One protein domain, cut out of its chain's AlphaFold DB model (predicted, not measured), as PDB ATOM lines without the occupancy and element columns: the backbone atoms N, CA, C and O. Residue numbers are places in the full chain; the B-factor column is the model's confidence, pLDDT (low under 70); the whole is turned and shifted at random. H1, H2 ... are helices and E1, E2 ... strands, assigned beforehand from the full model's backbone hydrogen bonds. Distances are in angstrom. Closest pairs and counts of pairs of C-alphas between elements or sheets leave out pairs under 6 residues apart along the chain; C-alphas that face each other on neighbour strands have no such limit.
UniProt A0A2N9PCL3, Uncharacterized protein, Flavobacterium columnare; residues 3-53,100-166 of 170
ATOM      1  N   LYS A   3     -41.511  30.420 -48.083       94.69
ATOM      2  CA  LYS A   3     -41.139  29.633 -46.900       94.69
ATOM      3  C   LYS A   3     -42.005  28.374 -46.813       94.69
ATOM      4  O   LYS A   3     -43.216  28.447 -47.021       94.69
ATOM      5  N   ILE A   4     -41.379  27.237 -46.535       95.38
ATOM      6  CA  ILE A   4     -42.040  25.943 -46.350       95.38
ATOM      7  C   ILE A   4     -42.111  25.679 -44.844       95.38
ATOM      8  O   ILE A   4     -41.076  25.594 -44.187       95.38
ATOM      9  N   GLU A   5     -43.324  25.614 -44.295       95.62
ATOM     10  CA  GLU A   5     -43.551  25.437 -42.849       95.62
ATOM     11  C   GLU A   5     -43.692  23.960 -42.455       95.62
ATOM     12  O   GLU A   5     -43.241  23.565 -41.381       95.62
ATOM     13  N   GLU A   6     -44.272  23.148 -43.342       96.69
ATOM     14  CA  GLU A   6     -44.490  21.711 -43.178       96.69
ATOM     15  C   GLU A   6     -43.948  20.967 -44.403       96.69
ATOM     16  O   GLU A   6     -44.036  21.455 -45.533       96.69
ATOM     17  N   PHE A   7     -43.363  19.797 -44.179       95.56
ATOM     18  CA  PHE A   7     -42.804  18.937 -45.215       95.56
ATOM     19  C   PHE A   7     -42.943  17.472 -44.811       95.56
ATOM     20  O   PHE A   7     -43.002  17.138 -43.628       95.56
ATOM     21  N   TYR A   8     -42.972  16.577 -45.793       96.12
ATOM     22  CA  TYR A   8     -42.934  15.149 -45.508       96.12
ATOM     23  C   TYR A   8     -41.492  14.723 -45.218       96.12
ATOM     24  O   TYR A   8     -40.555  15.162 -45.886       96.12
ATOM     25  N   CYS A   9     -41.300  13.883 -44.207       94.88
ATOM     26  CA  CYS A   9     -39.988  13.423 -43.783       94.88
ATOM     27  C   CYS A   9     -40.003  11.919 -43.516       94.88
ATOM     28  O   CYS A   9     -40.963  11.375 -42.960       94.88
ATOM     29  N   ILE A  10     -38.893  11.270 -43.851       92.94
ATOM     30  CA  ILE A  10     -38.551   9.933 -43.370       92.94
ATOM     31  C   ILE A  10     -37.368  10.092 -42.417       92.94
ATOM     32  O   ILE A  10     -36.367  10.710 -42.767       92.94
ATOM     33  N   GLN A  11     -37.506   9.595 -41.196       91.50
ATOM     34  CA  GLN A  11     -36.451   9.559 -40.184       91.50
ATOM     35  C   GLN A  11     -36.023   8.114 -39.971       91.50
ATOM     36  O   GLN A  11     -36.874   7.224 -39.966       91.50
ATOM     37  N   THR A  12     -34.730   7.892 -39.755       85.31
ATOM     38  CA  THR A  12     -34.171   6.549 -39.573       85.31
ATOM     39  C   THR A  12     -33.418   6.481 -38.253       85.31
ATOM     40  O   THR A  12     -32.445   7.208 -38.055       85.31
ATOM     41  N   ASN A  13     -33.867   5.594 -37.364       73.69
ATOM     42  CA  ASN A  13     -33.362   5.488 -35.991       73.69
ATOM     43  C   ASN A  13     -32.163   4.535 -35.832       73.69
ATOM     44  O   ASN A  13     -31.737   4.293 -34.707       73.69
ATOM     45  N   ASP A  14     -31.635   3.982 -36.927       68.69
ATOM     46  CA  ASP A  14     -30.451   3.126 -36.941       68.69
ATOM     47  C   ASP A  14     -29.547   3.396 -38.159       68.69
ATOM     48  O   ASP A  14     -29.977   3.838 -39.226       68.69
ATOM     49  N   ALA A  15     -28.250   3.108 -38.031       59.78
ATOM     50  CA  ALA A  15     -27.317   3.144 -39.165       59.78
ATOM     51  C   ALA A  15     -27.606   2.089 -40.237       59.78
ATOM     52  O   ALA A  15     -27.216   2.260 -41.392       59.78
ATOM     53  N   HIS A  16     -28.317   1.023 -39.873       58.12
ATOM     54  CA  HIS A  16     -28.615  -0.089 -40.769       58.12
ATOM     55  C   HIS A  16     -29.899   0.092 -41.591       58.12
ATOM     56  O   HIS A  16     -30.179  -0.760 -42.432       58.12
ATOM     57  N   SER A  17     -30.606   1.221 -41.434       56.81
ATOM     58  CA  SER A  17     -31.694   1.692 -42.304       56.81
ATOM     59  C   SER A  17     -32.695   0.608 -42.692       56.81
ATOM     60  O   SER A  17     -33.100   0.509 -43.854       56.81
ATOM     61  N   SER A  18     -33.100  -0.223 -41.731       62.06
ATOM     62  CA  SER A  18     -34.172  -1.180 -41.991       62.06
ATOM     63  C   SER A  18     -35.505  -0.429 -42.109       62.06
ATOM     64  O   SER A  18     -35.747   0.555 -41.408       62.06
ATOM     65  N   VAL A  19     -36.384  -0.873 -43.014       64.50
ATOM     66  CA  VAL A  19     -37.702  -0.241 -43.234       64.50
ATOM     67  C   VAL A  19     -38.536  -0.206 -41.945       64.50
ATOM     68  O   VAL A  19     -39.328   0.713 -41.754       64.50
ATOM     69  N   GLU A  20     -38.325  -1.170 -41.049       65.06
ATOM     70  CA  GLU A  20     -39.012  -1.292 -39.758       65.06
ATOM     71  C   GLU A  20     -38.613  -0.197 -38.755       65.06
ATOM     72  O   GLU A  20     -39.404   0.147 -37.881       65.06
ATOM     73  N   ASN A  21     -37.435   0.415 -38.923       75.12
ATOM     74  CA  ASN A  21     -36.912   1.467 -38.045       75.12
ATOM     75  C   ASN A  21     -37.148   2.887 -38.586       75.12
ATOM     76  O   ASN A  21     -36.556   3.852 -38.089       75.12
ATOM     77  N   GLN A  22     -38.009   3.024 -39.600       85.00
ATOM     78  CA  GLN A  22     -38.344   4.311 -40.200       85.00
ATOM     79  C   GLN A  22     -39.589   4.936 -39.574       85.00
ATOM     80  O   GLN A  22     -40.668   4.344 -39.556       85.00
ATOM     81  N   ILE A  23     -39.467   6.195 -39.156       89.12
ATOM     82  CA  ILE A  23     -40.605   7.034 -38.777       89.12
ATOM     83  C   ILE A  23     -40.923   7.937 -39.962       89.12
ATOM     84  O   ILE A  23     -40.079   8.716 -40.407       89.12
ATOM     85  N   ARG A  24     -42.147   7.837 -40.478       93.00
ATOM     86  CA  ARG A  24     -42.604   8.587 -41.649       93.00
ATOM     87  C   ARG A  24     -43.759   9.495 -41.277       93.00
ATOM     88  O   ARG A  24     -44.658   9.077 -40.551       93.00
ATOM     89  N   GLY A  25     -43.766  10.707 -41.812       94.25
ATOM     90  CA  GLY A  25     -44.885  11.617 -41.619       94.25
ATOM     91  C   GLY A  25     -44.558  13.056 -41.964       94.25
ATOM     92  O   GLY A  25     -43.444  13.390 -42.370       94.25
ATOM     93  N   PHE A  26     -45.558  13.910 -41.785       95.81
ATOM     94  CA  PHE A  26     -45.377  15.350 -41.884       95.81
ATOM     95  C   PHE A  26     -44.632  15.868 -40.655       95.81
ATOM     96  O   PHE A  26     -44.935  15.502 -39.520       95.81
ATOM     97  N   CYS A  27     -43.622  16.688 -40.908       96.50
ATOM     98  CA  CYS A  27     -42.818  17.382 -39.916       96.50
ATOM     99  C   CYS A  27     -42.897  18.881 -40.183       96.50
ATOM    100  O   CYS A  27     -43.137  19.313 -41.313       96.50
ATOM    101  N   THR A  28     -42.639  19.676 -39.154       96.56
ATOM    102  CA  THR A  28     -42.570  21.130 -39.287       96.56
ATOM    103  C   THR A  28     -41.129  21.607 -39.215       96.56
ATOM    104  O   THR A  28     -40.237  20.920 -38.713       96.56
ATOM    105  N   ILE A  29     -40.878  22.823 -39.689       94.81
ATOM    106  CA  ILE A  29     -39.620  23.506 -39.376       94.81
ATOM    107  C   ILE A  29     -39.515  23.789 -37.866       94.81
ATOM    108  O   ILE A  29     -40.481  23.673 -37.112       94.81
ATOM    109  N   LYS A  30     -38.324  24.201 -37.431       93.50
ATOM    110  CA  LYS A  30     -37.922  24.399 -36.031       93.50
ATOM    111  C   LYS A  30     -38.039  23.132 -35.180       93.50
ATOM    112  O   LYS A  30     -38.336  23.205 -33.990       93.50
ATOM    113  N   GLN A  31     -37.768  21.985 -35.793       93.31
ATOM    114  CA  GLN A  31     -37.854  20.663 -35.181       93.31
ATOM    115  C   GLN A  31     -36.515  19.918 -35.301       93.31
ATOM    116  O   GLN A  31     -35.801  20.054 -36.299       93.31
ATOM    117  N   GLU A  32     -36.185  19.123 -34.281       93.06
ATOM    118  CA  GLU A  32     -35.108  18.132 -34.332       93.06
ATOM    119  C   GLU A  32     -35.597  16.846 -34.997       93.06
ATOM    120  O   GLU A  32     -36.637  16.304 -34.624       93.06
ATOM    121  N   LEU A  33     -34.825  16.350 -35.959       92.75
ATOM    122  CA  LEU A  33     -35.132  15.134 -36.701       92.75
ATOM    123  C   LEU A  33     -33.916  14.210 -36.729       92.75
ATOM    124  O   LEU A  33     -32.782  14.669 -36.900       92.75
ATOM    125  N   ILE A  34     -34.144  12.907 -36.593       90.56
ATOM    126  CA  ILE A  34     -33.088  11.888 -36.621       90.56
ATOM    127  C   ILE A  34     -32.874  11.452 -38.070       90.56
ATOM    128  O   ILE A  34     -33.797  10.946 -38.703       90.56
ATOM    129  N   ARG A  35     -31.666  11.684 -38.605       86.75
ATOM    130  CA  ARG A  35     -31.282  11.368 -39.997       86.75
ATOM    131  C   ARG A  35     -32.391  11.649 -41.023       86.75
ATOM    132  O   ARG A  35     -32.822  10.737 -41.726       86.75
ATOM    133  N   PRO A  36     -32.875  12.899 -41.109       91.81
ATOM    134  CA  PRO A  36     -34.033  13.198 -41.928       91.81
ATOM    135  C   PRO A  36     -33.718  13.109 -43.420       91.81
ATOM    136  O   PRO A  36     -32.826  13.800 -43.923       91.81
ATOM    137  N   GLU A  37     -34.541  12.360 -44.138       92.06
ATOM    138  CA  GLU A  37     -34.761  12.527 -45.566       92.06
ATOM    139  C   GLU A  37     -35.996  13.412 -45.777       92.06
ATOM    140  O   GLU A  37     -37.102  13.069 -45.361       92.06
ATOM    141  N   ILE A  38     -35.796  14.587 -46.379       93.44
ATOM    142  CA  ILE A  38     -36.833  15.610 -46.549       93.44
ATOM    143  C   ILE A  38     -37.412  15.513 -47.952       93.44
ATOM    144  O   ILE A  38     -36.662  15.556 -48.929       93.44
ATOM    145  N   PHE A  39     -38.738  15.476 -48.037       93.44
ATOM    146  CA  PHE A  39     -39.482  15.431 -49.284       93.44
ATOM    147  C   PHE A  39     -40.301  16.707 -49.473       93.44
ATOM    148  O   PHE A  39     -41.035  17.135 -48.578       93.44
ATOM    149  N   ILE A  40     -40.207  17.289 -50.668       89.19
ATOM    150  CA  ILE A  40     -41.038  18.414 -51.119       89.19
ATOM    151  C   ILE A  40     -41.579  18.073 -52.504       89.19
ATOM    152  O   ILE A  40     -40.849  17.547 -53.341       89.19
ATOM    153  N   ASP A  41     -42.867  18.337 -52.736       84.50
ATOM    154  CA  ASP A  41     -43.563  17.997 -53.985       84.50
ATOM    155  C   ASP A  41     -43.427  16.502 -54.369       84.50
ATOM    156  O   ASP A  41     -43.398  16.159 -55.546       84.50
ATOM    157  N   ASN A  42     -43.359  15.603 -53.375       83.81
ATOM    158  CA  ASN A  42     -43.110  14.153 -53.510       83.81
ATOM    159  C   ASN A  42     -41.708  13.747 -54.006       83.81
ATOM    160  O   ASN A  42     -41.509  12.590 -54.367       83.81
ATOM    161  N   TYR A  43     -40.729  14.653 -53.976       86.06
ATOM    162  CA  TYR A  43     -39.338  14.356 -54.320       86.06
ATOM    163  C   TYR A  43     -38.431  14.509 -53.109       86.06
ATOM    164  O   TYR A  43     -38.536  15.499 -52.379       86.06
ATOM    165  N   SER A  44     -37.505  13.568 -52.924       88.94
ATOM    166  CA  SER A  44     -36.450  13.721 -51.928       88.94
ATOM    167  C   SER A  44     -35.524  14.864 -52.336       88.94
ATOM    168  O   SER A  44     -34.976  14.898 -53.440       88.94
ATOM    169  N   LEU A  45     -35.298  15.805 -51.421       86.25
ATOM    170  CA  LEU A  45     -34.296  16.854 -51.609       86.25
ATOM    171  C   LEU A  45     -32.868  16.289 -51.586       86.25
ATOM    172  O   LEU A  45     -31.933  16.966 -52.016       86.25
ATOM    173  N   TYR A  46     -32.678  15.065 -51.084       78.12
ATOM    174  CA  TYR A  46     -31.354  14.492 -50.869       78.12
ATOM    175  C   TYR A  46     -30.924  13.449 -51.910       78.12
ATOM    176  O   TYR A  46     -29.753  13.073 -51.916       78.12
ATOM    177  N   GLU A  47     -31.802  13.066 -52.843       73.44
ATOM    178  CA  GLU A  47     -31.548  12.041 -53.872       73.44
ATOM    179  C   GLU A  47     -30.311  12.322 -54.749       73.44
ATOM    180  O   GLU A  47     -29.587  11.400 -55.125       73.44
ATOM    181  N   ASN A  48     -30.013  13.592 -55.057       71.62
ATOM    182  CA  ASN A  48     -28.884  13.956 -55.919       71.62
ATOM    183  C   ASN A  48     -27.798  14.756 -55.186       71.62
ATOM    184  O   ASN A  48     -27.783  15.989 -55.210       71.62
ATOM    185  N   ALA A  49     -26.824  14.052 -54.605       70.62
ATOM    186  CA  ALA A  49     -25.709  14.666 -53.879       70.62
ATOM    187  C   ALA A  49     -24.850  15.630 -54.731       70.62
ATOM    188  O   ALA A  49     -24.248  16.561 -54.194       70.62
ATOM    189  N   LYS A  50     -24.793  15.459 -56.065       74.06
ATOM    190  CA  LYS A  50     -24.042  16.376 -56.950       74.06
ATOM    191  C   LYS A  50     -24.705  17.751 -57.053       74.06
ATOM    192  O   LYS A  50     -24.001  18.737 -57.254       74.06
ATOM    193  N   LYS A  51     -26.028  17.810 -56.873       81.19
ATOM    194  CA  LYS A  51     -26.859  19.025 -56.879       81.19
ATOM    195  C   LYS A  51     -27.063  19.607 -55.473       81.19
ATOM    196  O   LYS A  51     -28.029  20.324 -55.225       81.19
ATOM    197  N   GLN A  52     -26.160  19.288 -54.547       87.62
ATOM    198  CA  GLN A  52     -26.213  19.757 -53.169       87.62
ATOM    199  C   GLN A  52     -24.901  20.404 -52.763       87.62
ATOM    200  O   GLN A  52     -23.797  19.901 -53.020       87.62
ATOM    201  N   ARG A  53     -25.029  21.538 -52.087       92.12
ATOM    202  CA  ARG A  53     -23.910  22.273 -51.509       92.12
ATOM    203  C   ARG A  53     -24.311  22.762 -50.140       92.12
ATOM    204  O   ARG A  53     -25.467  23.080 -49.898       92.12
ATOM    205  N   ASN A 100     -31.115  28.811 -28.522       71.12
ATOM    206  CA  ASN A 100     -30.386  28.985 -27.257       71.12
ATOM    207  C   ASN A 100     -29.649  27.720 -26.791       71.12
ATOM    208  O   ASN A 100     -28.967  27.752 -25.772       71.12
ATOM    209  N   ASP A 101     -29.776  26.623 -27.529       77.38
ATOM    210  CA  ASP A 101     -29.113  25.369 -27.247       77.38
ATOM    211  C   ASP A 101     -27.701  25.355 -27.841       77.38
ATOM    212  O   ASP A 101     -27.505  25.325 -29.060       77.38
ATOM    213  N   ASP A 102     -26.702  25.354 -26.963       77.94
ATOM    214  CA  ASP A 102     -25.293  25.344 -27.353       77.94
ATOM    215  C   ASP A 102     -24.870  24.042 -28.057       77.94
ATOM    216  O   ASP A 102     -23.825  24.009 -28.714       77.94
ATOM    217  N   ARG A 103     -25.702  22.989 -28.014       78.75
ATOM    218  CA  ARG A 103     -25.497  21.755 -28.789       78.75
ATOM    219  C   ARG A 103     -25.612  22.000 -30.297       78.75
ATOM    220  O   ARG A 103     -24.989  21.284 -31.073       78.75
ATOM    221  N   PHE A 104     -26.340  23.036 -30.722       80.12
ATOM    222  CA  PHE A 104     -26.468  23.453 -32.126       80.12
ATOM    223  C   PHE A 104     -25.546  24.634 -32.455       80.12
ATOM    224  O   PHE A 104     -25.965  25.672 -32.970       80.12
ATOM    225  N   SER A 105     -24.258  24.471 -32.153       76.81
ATOM    226  CA  SER A 105     -23.240  25.526 -32.281       76.81
ATOM    227  C   SER A 105     -22.794  25.826 -33.719       76.81
ATOM    228  O   SER A 105     -22.087  26.808 -33.955       76.81
ATOM    229  N   ILE A 106     -23.180  24.990 -34.688       87.62
ATOM    230  CA  ILE A 106     -22.763  25.103 -36.088       87.62
ATOM    231  C   ILE A 106     -23.995  25.171 -36.986       87.62
ATOM    232  O   ILE A 106     -24.764  24.213 -37.061       87.62
ATOM    233  N   VAL A 107     -24.165  26.280 -37.705       93.62
ATOM    234  CA  VAL A 107     -25.315  26.494 -38.593       93.62
ATOM    235  C   VAL A 107     -24.871  26.458 -40.049       93.62
ATOM    236  O   VAL A 107     -24.010  27.224 -40.488       93.62
ATOM    237  N   TYR A 108     -25.495  25.570 -40.808       94.25
ATOM    238  CA  TYR A 108     -25.279  25.402 -42.233       94.25
ATOM    239  C   TYR A 108     -26.436  25.989 -43.025       94.25
ATOM    240  O   TYR A 108     -27.604  25.809 -42.679       94.25
ATOM    241  N   LEU A 109     -26.087  26.614 -44.141       95.12
ATOM    242  CA  LEU A 109     -26.993  26.929 -45.226       95.12
ATOM    243  C   LEU A 109     -26.723  25.928 -46.351       95.12
ATOM    244  O   LEU A 109     -25.652  25.935 -46.963       95.12
ATOM    245  N   SER A 110     -27.676  25.036 -46.594       94.12
ATOM    246  CA  SER A 110     -27.616  24.057 -47.677       94.12
ATOM    247  C   SER A 110     -28.451  24.520 -48.855       94.12
ATOM    248  O   SER A 110     -29.632  24.800 -48.688       94.12
ATOM    249  N   TRP A 111     -27.854  24.547 -50.038       94.94
ATOM    250  CA  TRP A 111     -28.567  24.700 -51.295       94.94
ATOM    251  C   TRP A 111     -28.795  23.344 -51.949       94.94
ATOM    252  O   TRP A 111     -27.914  22.475 -51.931       94.94
ATOM    253  N   VAL A 112     -29.982  23.199 -52.526       93.31
ATOM    254  CA  VAL A 112     -30.432  22.006 -53.232       93.31
ATOM    255  C   VAL A 112     -31.142  22.430 -54.511       93.31
ATOM    256  O   VAL A 112     -32.036  23.272 -54.468       93.31
ATOM    257  N   LEU A 113     -30.792  21.809 -55.633       90.94
ATOM    258  CA  LEU A 113     -31.577  21.879 -56.866       90.94
ATOM    259  C   LEU A 113     -32.376  20.586 -57.026       90.94
ATOM    260  O   LEU A 113     -31.800  19.508 -57.192       90.94
ATOM    261  N   SER A 114     -33.698  20.698 -56.960       86.25
ATOM    262  CA  SER A 114     -34.605  19.557 -57.098       86.25
ATOM    263  C   SER A 114     -34.682  19.033 -58.534       86.25
ATOM    264  O   SER A 114     -34.201  19.654 -59.483       86.25
ATOM    265  N   HIS A 115     -35.342  17.888 -58.699       80.81
ATOM    266  CA  HIS A 115     -35.607  17.279 -60.005       80.81
ATOM    267  C   HIS A 115     -36.502  18.131 -60.913       80.81
ATOM    268  O   HIS A 115     -36.409  18.018 -62.130       80.81
ATOM    269  N   LEU A 116     -37.328  19.004 -60.333       84.38
ATOM    270  CA  LEU A 116     -38.173  19.951 -61.062       84.38
ATOM    271  C   LEU A 116     -37.453  21.276 -61.361       84.38
ATOM    272  O   LEU A 116     -38.109  22.271 -61.650       84.38
ATOM    273  N   GLU A 117     -36.123  21.314 -61.227       87.62
ATOM    274  CA  GLU A 117     -35.290  22.513 -61.406       87.62
ATOM    275  C   GLU A 117     -35.690  23.690 -60.492       87.62
ATOM    276  O   GLU A 117     -35.351  24.844 -60.743       87.62
ATOM    277  N   LYS A 118     -36.380  23.395 -59.382       89.94
ATOM    278  CA  LYS A 118     -36.614  24.355 -58.298       89.94
ATOM    279  C   LYS A 118     -35.438  24.355 -57.336       89.94
ATOM    280  O   LYS A 118     -34.955  23.280 -56.954       89.94
ATOM    281  N   GLU A 119     -35.035  25.541 -56.908       93.00
ATOM    282  CA  GLU A 119     -33.969  25.727 -55.929       93.00
ATOM    283  C   GLU A 119     -34.530  25.810 -54.514       93.00
ATOM    284  O   GLU A 119     -35.554  26.445 -54.270       93.00
ATOM    285  N   TYR A 120     -33.821  25.215 -53.563       94.69
ATOM    286  CA  TYR A 120     -34.163  25.263 -52.152       94.69
ATOM    287  C   TYR A 120     -32.958  25.678 -51.322       94.69
ATOM    288  O   TYR A 120     -31.835  25.237 -51.573       94.69
ATOM    289  N   ILE A 121     -33.204  26.493 -50.297       95.50
ATOM    290  CA  ILE A 121     -32.263  26.748 -49.208       95.50
ATOM    291  C   ILE A 121     -32.814  26.153 -47.921       95.50
ATOM    292  O   ILE A 121     -33.956  26.406 -47.546       95.50
ATOM    293  N   ILE A 122     -31.974  25.390 -47.231       95.50
ATOM    294  CA  ILE A 122     -32.262  24.787 -45.933       95.50
ATOM    295  C   ILE A 122     -31.271  25.357 -44.925       95.50
ATOM    296  O   ILE A 122     -30.058  25.205 -45.091       95.50
ATOM    297  N   ILE A 123     -31.780  25.972 -43.863       95.94
ATOM    298  CA  ILE A 123     -30.967  26.385 -42.718       95.94
ATOM    299  C   ILE A 123     -31.076  25.288 -41.671       95.94
ATOM    300  O   ILE A 123     -32.174  24.978 -41.203       95.94
ATOM    301  N   LYS A 124     -29.947  24.674 -41.324       94.56
ATOM    302  CA  LYS A 124     -29.924  23.542 -40.397       94.56
ATOM    303  C   LYS A 124     -28.692  23.519 -39.515       94.56
ATOM    304  O   LYS A 124     -27.629  24.005 -39.895       94.56
ATOM    305  N   SER A 125     -28.825  22.889 -38.359       93.38
ATOM    306  CA  SER A 125     -27.704  22.541 -37.488       93.38
ATOM    307  C   SER A 125     -27.707  21.044 -37.210       93.38
ATOM    308  O   SER A 125     -28.744  20.390 -37.321       93.38
ATOM    309  N   LYS A 126     -26.533  20.489 -36.910       89.19
ATOM    310  CA  LYS A 126     -26.342  19.063 -36.651       89.19
ATOM    311  C   LYS A 126     -25.641  18.860 -35.318       89.19
ATOM    312  O   LYS A 126     -24.754  19.637 -34.976       89.19
ATOM    313  N   ARG A 127     -26.006  17.781 -34.635       87.06
ATOM    314  CA  ARG A 127     -25.343  17.259 -33.436       87.06
ATOM    315  C   ARG A 127     -25.457  15.740 -33.419       87.06
ATOM    316  O   ARG A 127     -26.327  15.185 -34.092       87.06
ATOM    317  N   TRP A 128     -24.658  15.079 -32.598       84.75
ATOM    318  CA  TRP A 128     -24.919  13.686 -32.262       84.75
ATOM    319  C   TRP A 128     -25.988  13.585 -31.173       84.75
ATOM    320  O   TRP A 128     -26.101  14.455 -30.301       84.75
ATOM    321  N   GLN A 129     -26.808  12.534 -31.224       80.81
ATOM    322  CA  GLN A 129     -27.914  12.319 -30.289       80.81
ATOM    323  C   GLN A 129     -27.452  12.355 -28.828       80.81
ATOM    324  O   GLN A 129     -28.149  12.944 -27.998       80.81
ATOM    325  N   PHE A 130     -26.278  11.781 -28.551       77.19
ATOM    326  CA  PHE A 130     -25.695  11.659 -27.215       77.19
ATOM    327  C   PHE A 130     -24.543  12.641 -26.949       77.19
ATOM    328  O   PHE A 130     -23.858  12.519 -25.931       77.19
ATOM    329  N   ASP A 131     -24.346  13.652 -27.808       73.38
ATOM    330  CA  ASP A 131     -23.438  14.756 -27.484       73.38
ATOM    331  C   ASP A 131     -23.857  15.390 -26.140       73.38
ATOM    332  O   ASP A 131     -25.039  15.647 -25.896       73.38
ATOM    333  N   TYR A 132     -22.868  15.669 -25.284       64.38
ATOM    334  CA  TYR A 132     -23.029  16.267 -23.947       64.38
ATOM    335  C   TYR A 132     -23.720  15.389 -22.879       64.38
ATOM    336  O   TYR A 132     -24.200  15.920 -21.875       64.38
ATOM    337  N   GLN A 133     -23.741  14.057 -23.024       60.28
ATOM    338  CA  GLN A 133     -24.149  13.166 -21.926       60.28
ATOM    339  C   GLN A 133     -23.091  13.086 -20.802       60.28
ATOM    340  O   GLN A 133     -21.888  13.166 -21.077       60.28
ATOM    341  N   PRO A 134     -23.503  12.918 -19.525       57.09
ATOM    342  CA  PRO A 134     -22.573  12.652 -18.430       57.09
ATOM    343  C   PRO A 134     -21.750  11.400 -18.747       57.09
ATOM    344  O   PRO A 134     -22.313  10.363 -19.100       57.09
ATOM    345  N   ARG A 135     -20.422  11.489 -18.615       53.12
ATOM    346  CA  ARG A 135     -19.510  10.352 -18.814       53.12
ATOM    347  C   ARG A 135     -19.914   9.224 -17.858       53.12
ATOM    348  O   ARG A 135     -19.720   9.348 -16.653       53.12
ATOM    349  N   GLY A 136     -20.537   8.175 -18.384       52.41
ATOM    350  CA  GLY A 136     -21.058   7.064 -17.585       52.41
ATOM    351  C   GLY A 136     -22.007   6.134 -18.344       52.41
ATOM    352  O   GLY A 136     -22.072   4.953 -18.021       52.41
ATOM    353  N   ALA A 137     -22.692   6.617 -19.384       47.28
ATOM    354  CA  ALA A 137     -23.527   5.787 -20.252       47.28
ATOM    355  C   ALA A 137     -22.875   5.628 -21.640       47.28
ATOM    356  O   ALA A 137     -23.071   6.460 -22.513       47.28
ATOM    357  N   GLY A 138     -22.082   4.563 -21.821       48.09
ATOM    358  CA  GLY A 138     -21.606   4.091 -23.131       48.09
ATOM    359  C   GLY A 138     -20.503   4.936 -23.775       48.09
ATOM    360  O   GLY A 138     -20.769   5.731 -24.669       48.09
ATOM    361  N   GLU A 139     -19.248   4.709 -23.380       45.16
ATOM    362  CA  GLU A 139     -18.062   5.451 -23.851       45.16
ATOM    363  C   GLU A 139     -17.766   5.376 -25.370       45.16
ATOM    364  O   GLU A 139     -16.871   6.081 -25.822       45.16
ATOM    365  N   ASP A 140     -18.544   4.640 -26.179       50.44
ATOM    366  CA  ASP A 140     -18.304   4.476 -27.626       50.44
ATOM    367  C   ASP A 140     -19.511   4.745 -28.549       50.44
ATOM    368  O   ASP A 140     -19.374   4.700 -29.775       50.44
ATOM    369  N   ALA A 141     -20.696   5.070 -28.023       59.81
ATOM    370  CA  ALA A 141     -21.867   5.333 -28.863       59.81
ATOM    371  C   ALA A 141     -22.173   6.836 -28.905       59.81
ATOM    372  O   ALA A 141     -22.732   7.390 -27.966       59.81
ATOM    373  N   ARG A 142     -21.860   7.512 -30.020       60.16
ATOM    374  CA  ARG A 142     -22.299   8.909 -30.254       60.16
ATOM    375  C   ARG A 142     -23.821   9.015 -30.474       60.16
ATOM    376  O   ARG A 142     -24.392  10.099 -30.375       60.16
ATOM    377  N   GLY A 143     -24.488   7.885 -30.708       72.75
ATOM    378  CA  GLY A 143     -25.899   7.829 -31.086       72.75
ATOM    379  C   GLY A 143     -26.102   8.254 -32.535       72.75
ATOM    380  O   GLY A 143     -25.152   8.266 -33.318       72.75
ATOM    381  N   GLU A 144     -27.333   8.599 -32.896       78.81
ATOM    382  CA  GLU A 144     -27.674   8.948 -34.276       78.81
ATOM    383  C   GLU A 144     -27.433  10.431 -34.605       78.81
ATOM    384  O   GLU A 144     -27.397  11.295 -33.723       78.81
ATOM    385  N   ASP A 145     -27.275  10.747 -35.895       85.75
ATOM    386  CA  ASP A 145     -27.182  12.133 -36.362       85.75
ATOM    387  C   ASP A 145     -28.529  12.843 -36.183       85.75
ATOM    388  O   ASP A 145     -29.514  12.529 -36.861       85.75
ATOM    389  N   VAL A 146     -28.564  13.860 -35.325       89.12
ATOM    390  CA  VAL A 146     -29.735  14.716 -35.133       89.12
ATOM    391  C   VAL A 146     -29.546  16.002 -35.924       89.12
ATOM    392  O   VAL A 146     -28.543  16.704 -35.786       89.12
ATOM    393  N   THR A 147     -30.524  16.326 -36.762       92.19
ATOM    394  CA  THR A 147     -30.557  17.555 -37.553       92.19
ATOM    395  C   THR A 147     -31.714  18.431 -37.092       92.19
ATOM    396  O   THR A 147     -32.872  18.041 -37.196       92.19
ATOM    397  N   TYR A 148     -31.405  19.639 -36.633       93.62
ATOM    398  CA  TYR A 148     -32.404  20.677 -36.405       93.62
ATOM    399  C   TYR A 148     -32.634  21.451 -37.700       93.62
ATOM    400  O   TYR A 148     -31.701  22.061 -38.235       93.62
ATOM    401  N   ILE A 149     -33.864  21.432 -38.212       95.19
ATOM    402  CA  ILE A 149     -34.255  22.181 -39.410       95.19
ATOM    403  C   ILE A 149     -34.836  23.517 -38.968       95.19
ATOM    404  O   ILE A 149     -35.970  23.570 -38.517       95.19
ATOM    405  N   HIS A 150     -34.087  24.609 -39.107       95.25
ATOM    406  CA  HIS A 150     -34.564  25.948 -38.735       95.25
ATOM    407  C   HIS A 150     -35.612  26.480 -39.710       95.25
ATOM    408  O   HIS A 150     -36.609  27.080 -39.312       95.25
ATOM    409  N   GLY A 151     -35.391  26.240 -41.000       95.38
ATOM    410  CA  GLY A 151     -36.312  26.648 -42.046       95.38
ATOM    411  C   GLY A 151     -35.896  26.156 -43.423       95.38
ATOM    412  O   GLY A 151     -34.734  25.804 -43.653       95.38
ATOM    413  N   ILE A 152     -36.873  26.147 -44.326       96.19
ATOM    414  CA  ILE A 152     -36.713  25.773 -45.727       96.19
ATOM    415  C   ILE A 152     -37.376  26.848 -46.591       96.19
ATOM    416  O   ILE A 152     -38.501  27.274 -46.315       96.19
ATOM    417  N   TRP A 153     -36.681  27.281 -47.639       95.88
ATOM    418  CA  TRP A 153     -37.158  28.288 -48.581       95.88
ATOM    419  C   TRP A 153     -37.028  27.786 -50.013       95.88
ATOM    420  O   TRP A 153     -35.947  27.377 -50.428       95.88
ATOM    421  N   GLU A 154     -38.126  27.845 -50.758       94.62
ATOM    422  CA  GLU A 154     -38.205  27.564 -52.191       94.62
ATOM    423  C   GLU A 154     -37.926  28.840 -52.996       94.62
ATOM    424  O   GLU A 154     -38.433  29.924 -52.666       94.62
ATOM    425  N   ASN A 155     -37.144  28.684 -54.067       92.81
ATOM    426  CA  ASN A 155     -36.703  29.715 -55.001       92.81
ATOM    427  C   ASN A 155     -36.193  30.961 -54.254       92.81
ATOM    428  O   ASN A 155     -36.869  31.999 -54.216       92.81
ATOM    429  N   PRO A 156     -35.041  30.839 -53.567       89.56
ATOM    430  CA  PRO A 156     -34.468  31.933 -52.801       89.56
ATOM    431  C   PRO A 156     -34.033  33.071 -53.729       89.56
ATOM    432  O   PRO A 156     -33.210  32.894 -54.620       89.56
ATOM    433  N   GLU A 157     -34.561  34.266 -53.487       91.12
ATOM    434  CA  GLU A 157     -34.196  35.481 -54.221       91.12
ATOM    435  C   GLU A 157     -33.037  36.174 -53.497       91.12
ATOM    436  O   GLU A 157     -33.209  37.203 -52.847       91.12
ATOM    437  N   LEU A 158     -31.855  35.555 -53.542       94.44
ATOM    438  CA  LEU A 158     -30.638  36.114 -52.950       94.44
ATOM    439  C   LEU A 158     -29.748  36.766 -54.022       94.44
ATOM    440  O   LEU A 158     -29.751  36.327 -55.174       94.44
ATOM    441  N   PRO A 159     -28.928  37.765 -53.648       95.38
ATOM    442  CA  PRO A 159     -27.921  38.348 -54.528       95.38
ATOM    443  C   PRO A 159     -27.002  37.295 -55.162       95.38
ATOM    444  O   PRO A 159     -26.594  36.333 -54.508       95.38
ATOM    445  N   GLU A 160     -26.622  37.502 -56.425       93.94
ATOM    446  CA  GLU A 160     -25.838  36.533 -57.208       93.94
ATOM    447  C   GLU A 160     -24.499  36.176 -56.541       93.94
ATOM    448  O   GLU A 160     -24.106  35.009 -56.514       93.94
ATOM    449  N   ASN A 161     -23.811  37.153 -55.943       93.44
ATOM    450  CA  ASN A 161     -22.566  36.925 -55.202       93.44
ATOM    451  C   ASN A 161     -22.767  35.966 -54.020       93.44
ATOM    452  O   ASN A 161     -21.933  35.090 -53.796       93.44
ATOM    453  N   ILE A 162     -23.878  36.096 -53.292       94.88
ATOM    454  CA  ILE A 162     -24.227  35.219 -52.169       94.88
ATOM    455  C   ILE A 162     -24.606  33.831 -52.693       94.88
ATOM    456  O   ILE A 162     -24.128  32.825 -52.166       94.88
ATOM    457  N   MET A 163     -25.400  33.756 -53.764       93.81
ATOM    458  CA  MET A 163     -25.784  32.477 -54.369       93.81
ATOM    459  C   MET A 163     -24.574  31.689 -54.864       93.81
ATOM    460  O   MET A 163     -24.468  30.499 -54.561       93.81
ATOM    461  N   LYS A 164     -23.605  32.345 -55.514       93.50
ATOM    462  CA  LYS A 164     -22.339  31.701 -55.886       93.50
ATOM    463  C   LYS A 164     -21.632  31.130 -54.652       93.50
ATOM    464  O   LYS A 164     -21.157  30.000 -54.727       93.50
ATOM    465  N   LYS A 165     -21.626  31.837 -53.498       93.81
ATOM    466  CA  LYS A 165     -20.961  31.435 -52.217       93.81
ATOM    467  C   LYS A 165     -21.531  30.144 -51.687       93.81
ATOM    468  O   LYS A 165     -20.793  29.268 -51.234       93.81
ATOM    469  N   ILE A 166     -22.844  30.036 -51.788       93.19
ATOM    470  CA  ILE A 166     -23.600  28.881 -51.348       93.19
ATOM    471  C   ILE A 166     -23.377  27.693 -52.300       93.19
ATOM    472  O   ILE A 166     -23.141  26.580 -51.830       93.19
TER     473      ILE A 166
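Overview. This is residues 3 to 53 and 100 to 166 of the 170 residues of an uncharacterized protein of Flavobacterium columnare (UniProt A0A2N9PCL3). Two strongly twisted antiparallel sheets stand partly face to face as a sandwich: a larger one, in the order E3, E7, E6, E5, and a smaller one, E2, E1, E4. The loop of residues 129 to 144 reaches far out at one end of the long axis, and the short H1 lies towards the other. The printed part has 118 residues, with seven strands and then one helix, E1 to E7 and H1; it is mostly strand, though named elements hold 56 residues, under half. It is compact, with a radius of gyration of the C-alphas of 15.6 A, and elongated, spanning 49 by 32 by 26 A.

Along the chain. Find C-alpha 119 at (-33.969, 25.727, -55.929); from there E6, residues 119 to 128, runs 28.1 A. Beside it are E7, residues 145 to 154, 24.7 A long and bending by 64 degrees at residue 150, and E5, residues 107 to 113, 19.9 A. E3 is residues 31 to 34. In the other sheet, E1, residues 6 to 12, starts at C-alpha 6 (-44.490, 21.711, -43.178); look also for E2, residues 22 to 28, and E4, residues 37 to 40. H1, residues 160 to 166, ends at C-alpha 166 (-23.600, 28.881, -51.348).

Arrangement. E5, E6 and E7 form a meander, each strand the antiparallel neighbour of the one before; look at N 110 and O 122, 2.8 A, and N 148 and O 125, 2.8 A. E3 pairs with E7 through N 33 and O 147, 2.9 A. Across the sandwich the strands stand at 40 degrees; the closest C-alphas of E1 and E3, Gln 11 and Ile 34, are 5.4 A apart. E1 pairs with E2 at N 9 and O 25, 2.9 A, and with E4 at N 37 and O 10, 2.8 A. H1, with every O i to N i+4 pair within hydrogen-bond range, only grazes the larger sheet with residues 163 to 166.

Size, cuts and confidence. The C-alphas farthest apart, Gly 136 and Glu 160, are 49.6 A apart. Residues 54 to 99 are not printed, and C-alphas 53 and 100 are 26.0 A apart across the cut. The link E6 to E7 is long, and pLDDT is under 70 at residues 14 to 20 and 132 to 142.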